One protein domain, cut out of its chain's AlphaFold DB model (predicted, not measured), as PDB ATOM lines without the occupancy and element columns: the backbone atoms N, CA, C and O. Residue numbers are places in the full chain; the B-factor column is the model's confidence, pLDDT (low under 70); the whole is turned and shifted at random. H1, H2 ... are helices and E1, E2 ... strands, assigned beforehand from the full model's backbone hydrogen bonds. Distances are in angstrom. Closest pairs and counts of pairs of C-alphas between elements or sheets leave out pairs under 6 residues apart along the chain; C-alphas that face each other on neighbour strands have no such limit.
ATOM      1  N   ALA A   4       8.385 -38.138 -44.968       87.50
ATOM      2  CA  ALA A   4       9.419 -37.122 -45.169       87.50
ATOM      3  C   ALA A   4       9.248 -35.897 -44.246       87.50
ATOM      4  O   ALA A   4      10.228 -35.381 -43.717       87.50
ATOM      5  N   ASP A   5       8.007 -35.467 -43.990       86.31
ATOM      6  CA  ASP A   5       7.735 -34.325 -43.097       86.31
ATOM      7  C   ASP A   5       8.054 -34.632 -41.623       86.31
ATOM      8  O   ASP A   5       8.259 -33.724 -40.817       86.31
ATOM      9  N   ALA A   6       8.032 -35.912 -41.249       83.88
ATOM     10  CA  ALA A   6       8.133 -36.368 -39.865       83.88
ATOM     11  C   ALA A   6       9.554 -36.760 -39.447       83.88
ATOM     12  O   ALA A   6       9.876 -36.753 -38.257       83.88
ATOM     13  N   GLU A   7      10.409 -37.100 -40.410       81.56
ATOM     14  CA  GLU A   7      11.784 -37.527 -40.159       81.56
ATOM     15  C   GLU A   7      12.576 -36.563 -39.249       81.56
ATOM     16  O   GLU A   7      13.188 -37.042 -38.288       81.56
ATOM     17  N   PRO A   8      12.504 -35.224 -39.424       86.56
ATOM     18  CA  PRO A   8      13.262 -34.285 -38.592       86.56
ATOM     19  C   PRO A   8      12.826 -34.245 -37.120       86.56
ATOM     20  O   PRO A   8      13.558 -33.736 -36.270       86.56
ATOM     21  N   VAL A   9      11.623 -34.736 -36.801       87.56
ATOM     22  CA  VAL A   9      11.043 -34.645 -35.452       87.56
ATOM     23  C   VAL A   9      11.113 -35.962 -34.672       87.56
ATOM     24  O   VAL A   9      10.865 -35.960 -33.469       87.56
ATOM     25  N   PHE A  10      11.527 -37.075 -35.292       84.25
ATOM     26  CA  PHE A  10      11.577 -38.398 -34.642       84.25
ATOM     27  C   PHE A  10      12.492 -38.486 -33.415       84.25
ATOM     28  O   PHE A  10      12.253 -39.304 -32.522       84.25
ATOM     29  N   ASP A  11      13.520 -37.647 -33.332       83.75
ATOM     30  CA  ASP A  11      14.434 -37.633 -32.185       83.75
ATOM     31  C   ASP A  11      14.025 -36.633 -31.099       83.75
ATOM     32  O   ASP A  11      14.573 -36.643 -29.996       83.75
ATOM     33  N   GLN A  12      12.999 -35.815 -31.351       91.00
ATOM     34  CA  GLN A  12      12.490 -34.881 -30.356       91.00
ATOM     35  C   GLN A  12      11.725 -35.639 -29.270       91.00
ATOM     36  O   GLN A  12      10.734 -36.319 -29.534       91.00
ATOM     37  N   ARG A  13      12.162 -35.495 -28.016       89.38
ATOM     38  CA  ARG A  13      11.587 -36.197 -26.856       89.38
ATOM     39  C   ARG A  13      10.064 -36.065 -26.768       89.38
ATOM     40  O   ARG A  13       9.383 -37.057 -26.502       89.38
ATOM     41  N   ASP A  14       9.548 -34.861 -26.985       90.25
ATOM     42  CA  ASP A  14       8.114 -34.586 -26.883       90.25
ATOM     43  C   ASP A  14       7.338 -35.218 -28.037       90.25
ATOM     44  O   ASP A  14       6.290 -35.820 -27.801       90.25
ATOM     45  N   TYR A  15       7.897 -35.205 -29.250       87.38
ATOM     46  CA  TYR A  15       7.322 -35.911 -30.391       87.38
ATOM     47  C   TYR A  15       7.266 -37.419 -30.142       87.38
ATOM     48  O   TYR A  15       6.214 -38.026 -30.315       87.38
ATOM     49  N   ARG A  16       8.356 -38.032 -29.661       90.88
ATOM     50  CA  ARG A  16       8.403 -39.475 -29.356       90.88
ATOM     51  C   ARG A  16       7.308 -39.885 -28.374       90.88
ATOM     52  O   ARG A  16       6.646 -40.902 -28.568       90.88
ATOM     53  N   ARG A  17       7.105 -39.085 -27.321       91.06
ATOM     54  CA  ARG A  17       6.051 -39.313 -26.322       91.06
ATOM     55  C   ARG A  17       4.661 -39.122 -26.914       91.06
ATOM     56  O   ARG A  17       3.818 -39.998 -26.740       91.06
ATOM     57  N   ALA A  18       4.430 -38.012 -27.610       89.81
ATOM     58  CA  ALA A  18       3.144 -37.719 -28.232       89.81
ATOM     59  C   ALA A  18       2.760 -38.803 -29.247       89.81
ATOM     60  O   ALA A  18       1.629 -39.287 -29.239       89.81
ATOM     61  N   PHE A  19       3.718 -39.238 -30.064       88.19
ATOM     62  CA  PHE A  19       3.503 -40.271 -31.062       88.19
ATOM     63  C   PHE A  19       3.234 -41.638 -30.424       88.19
ATOM     64  O   PHE A  19       2.270 -42.287 -30.811       88.19
ATOM     65  N   LEU A  20       3.986 -42.044 -29.391       91.00
ATOM     66  CA  LEU A  20       3.680 -43.260 -28.624       91.00
ATOM     67  C   LEU A  20       2.245 -43.238 -28.074       91.00
ATOM     68  O   LEU A  20       1.513 -44.212 -28.237       91.00
ATOM     69  N   VAL A  21       1.837 -42.140 -27.428       92.56
ATOM     70  CA  VAL A  21       0.482 -41.999 -26.866       92.56
ATOM     71  C   VAL A  21      -0.573 -42.106 -27.967       92.56
ATOM     72  O   VAL A  21      -1.560 -42.826 -27.809       92.56
ATOM     73  N   TRP A  22      -0.346 -41.443 -29.100       92.06
ATOM     74  CA  TRP A  22      -1.235 -41.526 -30.252       92.06
ATOM     75  C   TRP A  22      -1.321 -42.957 -30.815       92.06
ATOM     76  O   TRP A  22      -2.426 -43.462 -31.024       92.06
ATOM     77  N   THR A  23      -0.191 -43.658 -30.976       90.31
ATOM     78  CA  THR A  23      -0.149 -45.058 -31.435       90.31
ATOM     79  C   THR A  23      -0.882 -45.995 -30.480       90.31
ATOM     80  O   THR A  23      -1.609 -46.872 -30.937       90.31
ATOM     81  N   LEU A  24      -0.744 -45.807 -29.164       92.19
ATOM     82  CA  LEU A  24      -1.473 -46.599 -28.168       92.19
ATOM     83  C   LEU A  24      -2.989 -46.382 -28.266       92.19
ATOM     84  O   LEU A  24      -3.748 -47.352 -28.213       92.19
ATOM     85  N   GLY A  25      -3.431 -45.135 -28.450       93.31
ATOM     86  CA  GLY A  25      -4.844 -44.814 -28.663       93.31
ATOM     87  C   GLY A  25      -5.401 -45.473 -29.926       93.31
ATOM     88  O   GLY A  25      -6.431 -46.146 -29.871       93.31
ATOM     89  N   PHE A  26      -4.675 -45.354 -31.041       92.19
ATOM     90  CA  PHE A  26      -5.009 -46.019 -32.301       92.19
ATOM     91  C   PHE A  26      -5.110 -47.546 -32.134       92.19
ATOM     92  O   PHE A  26      -6.148 -48.138 -32.430       92.19
ATOM     93  N   ALA A  27      -4.068 -48.177 -31.584       93.62
ATOM     94  CA  ALA A  27      -3.993 -49.621 -31.370       93.62
ATOM     95  C   ALA A  27      -5.118 -50.145 -30.465       93.62
ATOM     96  O   ALA A  27      -5.688 -51.203 -30.728       93.62
ATOM     97  N   THR A  28      -5.477 -49.389 -29.426       93.94
ATOM     98  CA  THR A  28      -6.597 -49.721 -28.535       93.94
ATOM     99  C   THR A  28      -7.926 -49.701 -29.289       93.94
ATOM    100  O   THR A  28      -8.728 -50.622 -29.144       93.94
ATOM    101  N   GLY A  29      -8.151 -48.692 -30.139       94.19
ATOM    102  CA  GLY A  29      -9.340 -48.617 -30.989       94.19
ATOM    103  C   GLY A  29      -9.466 -49.819 -31.927       94.19
ATOM    104  O   GLY A  29     -10.525 -50.443 -31.988       94.19
ATOM    105  N   VAL A  30      -8.374 -50.199 -32.598       94.19
ATOM    106  CA  VAL A  30      -8.362 -51.376 -33.484       94.19
ATOM    107  C   VAL A  30      -8.561 -52.673 -32.695       94.19
ATOM    108  O   VAL A  30      -9.347 -53.526 -33.110       94.19
ATOM    109  N   ASN A  31      -7.925 -52.814 -31.529       95.94
ATOM    110  CA  ASN A  31      -8.123 -53.969 -30.653       95.94
ATOM    111  C   ASN A  31      -9.582 -54.123 -30.220       95.94
ATOM    112  O   ASN A  31     -10.090 -55.235 -30.258       95.94
ATOM    113  N   ASN A  32     -10.287 -53.041 -29.880       95.88
ATOM    114  CA  ASN A  32     -11.710 -53.128 -29.539       95.88
ATOM    115  C   ASN A  32     -12.545 -53.728 -30.679       95.88
ATOM    116  O   ASN A  32     -13.423 -54.553 -30.432       95.88
ATOM    117  N   VAL A  33     -12.247 -53.366 -31.930       95.12
ATOM    118  CA  VAL A  33     -12.918 -53.951 -33.099       95.12
ATOM    119  C   VAL A  33     -12.606 -55.446 -33.222       95.12
ATOM    120  O   VAL A  33     -13.530 -56.239 -33.404       95.12
ATOM    121  N   LEU A  34     -11.335 -55.839 -33.081       94.94
ATOM    122  CA  LEU A  34     -10.903 -57.243 -33.141       94.94
ATOM    123  C   LEU A  34     -11.497 -58.094 -32.010       94.94
ATOM    124  O   LEU A  34     -11.871 -59.243 -32.224       94.94
ATOM    125  N   ILE A  35     -11.640 -57.533 -30.811       95.25
ATOM    126  CA  ILE A  35     -12.227 -58.235 -29.667       95.25
ATOM    127  C   ILE A  35     -13.704 -58.525 -29.940       95.25
ATOM    128  O   ILE A  35     -14.157 -59.656 -29.755       95.25
ATOM    129  N   VAL A  36     -14.449 -57.519 -30.409       95.44
ATOM    130  CA  VAL A  36     -15.883 -57.652 -30.701       95.44
ATOM    131  C   VAL A  36     -16.136 -58.609 -31.867       95.44
ATOM    132  O   VAL A  36     -17.072 -59.400 -31.795       95.44
ATOM    133  N   ARG A  37     -15.324 -58.550 -32.931       95.12
ATOM    134  CA  ARG A  37     -15.528 -59.364 -34.141       95.12
ATOM    135  C   ARG A  37     -14.969 -60.777 -34.022       95.12
ATOM    136  O   ARG A  37     -15.661 -61.729 -34.367       95.12
ATOM    137  N   ASP A  38     -13.747 -60.898 -33.515       95.50
ATOM    138  CA  ASP A  38     -12.925 -62.100 -33.676       95.50
ATOM    139  C   ASP A  38     -12.475 -62.706 -32.338       95.50
ATOM    140  O   ASP A  38     -11.812 -63.742 -32.325       95.50
ATOM    141  N   GLN A  39     -12.823 -62.091 -31.196       95.75
ATOM    142  CA  GLN A  39     -12.319 -62.483 -29.871       95.75
ATOM    143  C   GLN A  39     -10.783 -62.531 -29.842       95.75
ATOM    144  O   GLN A  39     -10.178 -63.436 -29.262       95.75
ATOM    145  N   GLN A  40     -10.138 -61.560 -30.487       96.56
ATOM    146  CA  GLN A  40      -8.685 -61.455 -30.582       96.56
ATOM    147  C   GLN A  40      -8.213 -60.023 -30.332       96.56
ATOM    148  O   GLN A  40      -8.976 -59.072 -30.460       96.56
ATOM    149  N   PHE A  41      -6.940 -59.860 -29.982       96.75
ATOM    150  CA  PHE A  41      -6.296 -58.557 -29.825       96.75
ATOM    151  C   PHE A  41      -4.802 -58.648 -30.149       96.75
ATOM    152  O   PHE A  41      -4.187 -59.704 -30.010       96.75
ATOM    153  N   ARG A  42      -4.197 -57.543 -30.577       96.19
ATOM    154  CA  ARG A  42      -2.744 -57.402 -30.701       96.19
ATOM    155  C   ARG A  42      -2.135 -57.067 -29.346       96.19
ATOM    156  O   ARG A  42      -2.621 -56.180 -28.645       96.19
ATOM    157  N   ASP A  43      -1.076 -57.781 -28.988       94.69
ATOM    158  CA  ASP A  43      -0.356 -57.639 -27.726       94.69
ATOM    159  C   ASP A  43       0.392 -56.299 -27.660       94.69
ATOM    160  O   ASP A  43       1.318 -56.056 -28.435       94.69
ATOM    161  N   LEU A  44      -0.016 -55.428 -26.733       93.62
ATOM    162  CA  LEU A  44       0.588 -54.104 -26.535       93.62
ATOM    163  C   LEU A  44       1.575 -54.067 -25.354       93.62
ATOM    164  O   LEU A  44       2.169 -53.023 -25.095       93.62
ATOM    165  N   SER A  45       1.758 -55.178 -24.628       89.69
ATOM    166  CA  SER A  45       2.460 -55.213 -23.330       89.69
ATOM    167  C   SER A  45       3.962 -54.895 -23.393       89.69
ATOM    168  O   SER A  45       4.573 -54.630 -22.361       89.69
ATOM    169  N   GLY A  46       4.552 -54.868 -24.590       87.44
ATOM    170  CA  GLY A  46       5.956 -54.513 -24.815       87.44
ATOM    171  C   GLY A  46       6.180 -53.142 -25.452       87.44
ATOM    172  O   GLY A  46       7.323 -52.803 -25.749       87.44
ATOM    173  N   LEU A  47       5.127 -52.361 -25.716       91.69
ATOM    174  CA  LEU A  47       5.270 -51.112 -26.459       91.69
ATOM    175  C   LEU A  47       5.980 -50.030 -25.643       91.69
ATOM    176  O   LEU A  47       5.629 -49.733 -24.504       91.69
ATOM    177  N   ASN A  48       6.956 -49.389 -26.277       92.31
ATOM    178  CA  ASN A  48       7.635 -48.209 -25.763       92.31
ATOM    179  C   ASN A  48       7.956 -47.247 -26.915       92.31
ATOM    180  O   ASN A  48       7.803 -47.587 -28.092       92.31
ATOM    181  N   ALA A  49       8.386 -46.031 -26.576       91.25
ATOM    182  CA  ALA A  49       8.608 -44.982 -27.567       91.25
ATOM    183  C   ALA A  49       9.715 -45.351 -28.563       91.25
ATOM    184  O   ALA A  49       9.605 -45.017 -29.739       91.25
ATOM    185  N   ASP A  50      10.749 -46.068 -28.119       91.00
ATOM    186  CA  ASP A  50      11.879 -46.447 -28.966       91.00
ATOM    187  C   ASP A  50      11.467 -47.475 -30.020       91.00
ATOM    188  O   ASP A  50      11.809 -47.321 -31.189       91.00
ATOM    189  N   LEU A  51      10.664 -48.472 -29.636       91.31
ATOM    190  CA  LEU A  51      10.120 -49.469 -30.558       91.31
ATOM    191  C   LEU A  51       9.165 -48.844 -31.574       91.31
ATOM    192  O   LEU A  51       9.272 -49.127 -32.768       91.31
ATOM    193  N   VAL A  52       8.248 -47.986 -31.117       91.81
ATOM    194  CA  VAL A  52       7.257 -47.345 -31.990       91.81
ATOM    195  C   VAL A  52       7.943 -46.410 -32.985       91.81
ATOM    196  O   VAL A  52       7.741 -46.531 -34.192       91.81
ATOM    197  N   VAL A  53       8.790 -45.501 -32.499       91.75
ATOM    198  CA  VAL A  53       9.468 -44.518 -33.353       91.75
ATOM    199  C   VAL A  53      10.520 -45.189 -34.233       91.75
ATOM    200  O   VAL A  53      10.658 -44.821 -35.395       91.75
ATOM    201  N   GLY A  54      11.232 -46.198 -33.725       92.06
ATOM    202  CA  GLY A  54      12.188 -46.980 -34.510       92.06
ATOM    203  C   GLY A  54      11.523 -47.724 -35.667       92.06
ATOM    204  O   GLY A  54      12.003 -47.651 -36.798       92.06
ATOM    205  N   SER A  55      10.379 -48.370 -35.415       92.00
ATOM    206  CA  SER A  55       9.608 -49.061 -36.458       92.00
ATOM    207  C   SER A  55       9.058 -48.087 -37.497       92.00
ATOM    208  O   SER A  55       9.128 -48.353 -38.696       92.00
ATOM    209  N   LEU A  56       8.562 -46.929 -37.053       91.38
ATOM    210  CA  LEU A  56       8.068 -45.893 -37.953       91.38
ATOM    211  C   LEU A  56       9.187 -45.294 -38.806       91.38
ATOM    212  O   LEU A  56       9.004 -45.116 -40.006       91.38
ATOM    213  N   ARG A  57      10.359 -45.037 -38.215       91.81
ATOM    214  CA  ARG A  57      11.544 -44.584 -38.947       91.81
ATOM    215  C   ARG A  57      11.917 -45.592 -40.031       91.81
ATOM    216  O   ARG A  57      12.065 -45.199 -41.181       91.81
ATOM    217  N   ALA A  58      11.997 -46.878 -39.684       93.25
ATOM    218  CA  ALA A  58      12.316 -47.937 -40.640       93.25
ATOM    219  C   ALA A  58      11.303 -48.011 -41.796       93.25
ATOM    220  O   ALA A  58      11.703 -48.174 -42.949       93.25
ATOM    221  N   TYR A  59      10.009 -47.845 -41.502       94.19
ATOM    222  CA  TYR A  59       8.959 -47.754 -42.518       94.19
ATOM    223  C   TYR A  59       9.145 -46.522 -43.415       94.19
ATOM    224  O   TYR A  59       9.141 -46.629 -44.639       94.19
ATOM    225  N   CYS A  60       9.371 -45.353 -42.817       92.88
ATOM    226  CA  CYS A  60       9.520 -44.096 -43.540       92.88
ATOM    227  C   CYS A  60      10.775 -44.040 -44.421       92.88
ATOM    228  O   CYS A  60      10.720 -43.445 -45.494       92.88
ATOM    229  N   THR A  61      11.864 -44.717 -44.042       93.06
ATOM    230  CA  THR A  61      13.047 -44.878 -44.903       93.06
ATOM    231  C   THR A  61      12.717 -45.627 -46.200       93.06
ATOM    232  O   THR A  61      13.285 -45.325 -47.245       93.06
ATOM    233  N   GLN A  62      11.795 -46.590 -46.153       94.81
ATOM    234  CA  GLN A  62      11.381 -47.373 -47.325       94.81
ATOM    235  C   GLN A  62      10.249 -46.696 -48.113       94.81
ATOM    236  O   GLN A  62      10.091 -46.937 -49.310       94.81
ATOM    237  N   HIS A  63       9.469 -45.841 -47.449       95.19
ATOM    238  CA  HIS A  63       8.258 -45.227 -47.991       95.19
ATOM    239  C   HIS A  63       8.194 -43.717 -47.690       95.19
ATOM    240  O   HIS A  63       7.306 -43.269 -46.961       95.19
ATOM    241  N   PRO A  64       9.093 -42.890 -48.256       93.06
ATOM    242  CA  PRO A  64       9.208 -41.475 -47.885       93.06
ATOM    243  C   PRO A  64       7.945 -40.648 -48.181       93.06
ATOM    244  O   PRO A  64       7.659 -39.678 -47.480       93.06
ATOM    245  N   THR A  65       7.156 -41.041 -49.184       94.75
ATOM    246  CA  THR A  65       5.905 -40.367 -49.575       94.75
ATOM    247  C   THR A  65       4.659 -40.909 -48.869       94.75
ATOM    248  O   THR A  65       3.577 -40.344 -49.036       94.75
ATOM    249  N   ALA A  66       4.778 -41.987 -48.088       95.06
ATOM    250  CA  ALA A  66       3.652 -42.565 -47.366       95.06
ATOM    251  C   ALA A  66       3.208 -41.672 -46.199       95.06
ATOM    252  O   ALA A  66       3.963 -40.844 -45.683       95.06
ATOM    253  N   LEU A  67       1.961 -41.846 -45.767       93.00
ATOM    254  CA  LEU A  67       1.428 -41.177 -44.585       93.00
ATOM    255  C   LEU A  67       1.905 -41.894 -43.319       93.00
ATOM    256  O   LEU A  67       1.913 -43.121 -43.268       93.00
ATOM    257  N   LEU A  68       2.191 -41.146 -42.247       89.38
ATOM    258  CA  LEU A  68       2.609 -41.750 -40.969       89.38
ATOM    259  C   LEU A  68       1.613 -42.775 -40.417       89.38
ATOM    260  O   LEU A  68       2.017 -43.755 -39.795       89.38
ATOM    261  N   VAL A  69       0.316 -42.558 -40.655       90.44
ATOM    262  CA  VAL A  69      -0.738 -43.489 -40.234       90.44
ATOM    263  C   VAL A  69      -0.552 -44.872 -40.860       90.44
ATOM    264  O   VAL A  69      -0.739 -45.864 -40.171       90.44
ATOM    265  N   GLN A  70      -0.076 -44.949 -42.107       93.75
ATOM    266  CA  GLN A  70       0.172 -46.219 -42.795       93.75
ATOM    267  C   GLN A  70       1.351 -46.969 -42.161       93.75
ATOM    268  O   GLN A  70       1.318 -48.189 -42.019       93.75
ATOM    269  N   GLY A  71       2.371 -46.239 -41.702       92.06
ATOM    270  CA  GLY A  71       3.465 -46.822 -40.927       92.06
ATOM    271  C   GLY A  71       3.003 -47.343 -39.566       92.06
ATOM    272  O   GLY A  71       3.384 -48.440 -39.162       92.06
ATOM    273  N   ALA A  72       2.128 -46.605 -38.877       90.88
ATOM    274  CA  ALA A  72       1.539 -47.043 -37.611       90.88
ATOM    275  C   ALA A  72       0.615 -48.263 -37.776       90.88
ATOM    276  O   ALA A  72       0.663 -49.179 -36.957       90.88
ATOM    277  N   GLU A  73      -0.178 -48.309 -38.848       93.31
ATOM    278  CA  GLU A  73      -0.986 -49.468 -39.242       93.31
ATOM    279  C   GLU A  73      -0.109 -50.693 -39.510       93.31
ATOM    280  O   GLU A  73      -0.354 -51.762 -38.950       93.31
ATOM    281  N   SER A  74       0.950 -50.527 -40.310       93.75
ATOM    282  CA  SER A  74       1.904 -51.596 -40.614       93.75
ATOM    283  C   SER A  74       2.607 -52.108 -39.355       93.75
ATOM    284  O   SER A  74       2.792 -53.316 -39.201       93.75
ATOM    285  N   PHE A  75       2.991 -51.209 -38.445       93.06
ATOM    286  CA  PHE A  75       3.575 -51.579 -37.161       93.06
ATOM    287  C   PHE A  75       2.576 -52.349 -36.293       93.06
ATOM    288  O   PHE A  75       2.893 -53.419 -35.791       93.06
ATOM    289  N   PHE A  76       1.347 -51.857 -36.147       94.00
ATOM    290  CA  PHE A  76       0.324 -52.544 -35.362       94.00
ATOM    291  C   PHE A  76       0.003 -53.940 -35.919       94.00
ATOM    292  O   PHE A  76      -0.135 -54.899 -35.159       94.00
ATOM    293  N   ALA A  77      -0.081 -54.079 -37.245       94.00
ATOM    294  CA  ALA A  77      -0.344 -55.354 -37.905       94.00
ATOM    295  C   ALA A  77       0.758 -56.403 -37.661       94.00
ATOM    296  O   ALA A  77       0.461 -57.602 -37.672       94.00
ATOM    297  N   SER A  78       2.000 -55.969 -37.414       93.44
ATOM    298  CA  SER A  78       3.127 -56.860 -37.117       93.44
ATOM    299  C   SER A  78       3.160 -57.343 -35.664       93.44
ATOM    300  O   SER A  78       3.851 -58.317 -35.359       93.44
ATOM    301  N   LEU A  79       2.392 -56.713 -34.766       95.00
ATOM    302  CA  LEU A  79       2.347 -57.107 -33.361       95.00
ATOM    303  C   LEU A  79       1.741 -58.511 -33.184       95.00
ATOM    304  O   LEU A  79       0.862 -58.913 -33.954       95.00
ATOM    305  N   PRO A  80       2.145 -59.271 -32.150       95.50
ATOM    306  CA  PRO A  80       1.599 -60.601 -31.901       95.50
ATOM    307  C   PRO A  80       0.082 -60.568 -31.698       95.50
ATOM    308  O   PRO A  80      -0.425 -59.784 -30.897       95.50
ATOM    309  N   LEU A  81      -0.645 -61.441 -32.393       96.62
ATOM    310  CA  LEU A  81      -2.080 -61.625 -32.185       96.62
ATOM    311  C   LEU A  81      -2.316 -62.625 -31.045       96.62
ATOM    312  O   LEU A  81      -1.681 -63.679 -30.981       96.62
ATOM    313  N   ARG A  82      -3.237 -62.297 -30.144       96.44
ATOM    314  CA  ARG A  82      -3.608 -63.082 -28.966       96.44
ATOM    315  C   ARG A  82      -5.109 -63.336 -28.966       96.44
ATOM    316  O   ARG A  82      -5.883 -62.507 -29.440       96.44
ATOM    317  N   ALA A  83      -5.516 -64.473 -28.411       95.62
ATOM    318  CA  ALA A  83      -6.923 -64.760 -28.157       95.62
ATOM    319  C   ALA A  83      -7.399 -64.000 -26.913       95.62
ATOM    320  O   ALA A  83      -6.698 -63.961 -25.899       95.62
ATOM    321  N   TRP A  84      -8.597 -63.425 -26.983       89.38
ATOM    322  CA  TRP A  84      -9.261 -62.815 -25.842       89.38
ATOM    323  C   TRP A  84      -9.623 -63.906 -24.826       89.38
ATOM    324  O   TRP A  84     -10.208 -64.928 -25.205       89.38
TER     325      TRP A  84
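This is residues 4 to 84 of the 88 residues of an uncharacterized protein of Methylobacterium sp. Leaf456 (UniProt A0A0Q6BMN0). One long helix, H2, makes the long axis; H3 stands off it near one end, a small antiparallel sheet, E1 beside E2, packs on its residues 27 to 38, and H4 runs from H3 toward that sheet. The 81 printed residues hold, in order, H1 H2 E1 H3 H4 E2: mostly helix, compact, radius of gyration of the C-alphas 13.1 A, spans 39 by 24 by 16 A.

Start at H1, residues 4 to 9; it only just touches residues 57 to 60 of H3, residues 49 to 62, with 3 pairs of C-alphas within 8 A, the closest Ala 4 and Cys 60, 7.2 A. Residues 16 to 23 of H2, residues 13 to 38, touch residues 49 to 53 of H3, about perpendicular at 87 degrees; the closest C-alphas are Leu 20 and Ala 49, 5.3 A. H4, residues 68 to 78, touches H3, closest C-alphas Gly 71 and Leu 56, 5.6 A. Between E1, residues 40 to 42, and E2, residues 81 to 83, find N 41 and O 82, 2.9 A. Every O i to N i+4 pair is within hydrogen-bond range in H2 and H4, 9 of 10 in H3, 0 of 2 in H1, with 1 of 3 O i to N i+3.

From C-alpha 13 at (11.587, -36.197, -26.856), H2 runs 36.3 A; E2 ends at C-alpha 83, (-6.923, -64.760, -28.157).

The farthest C-alphas, Pro 8 and Gln 39, are 39.1 A apart; the printed part has no cut, no link is long, and no printed residue is under 70 in pLDDT.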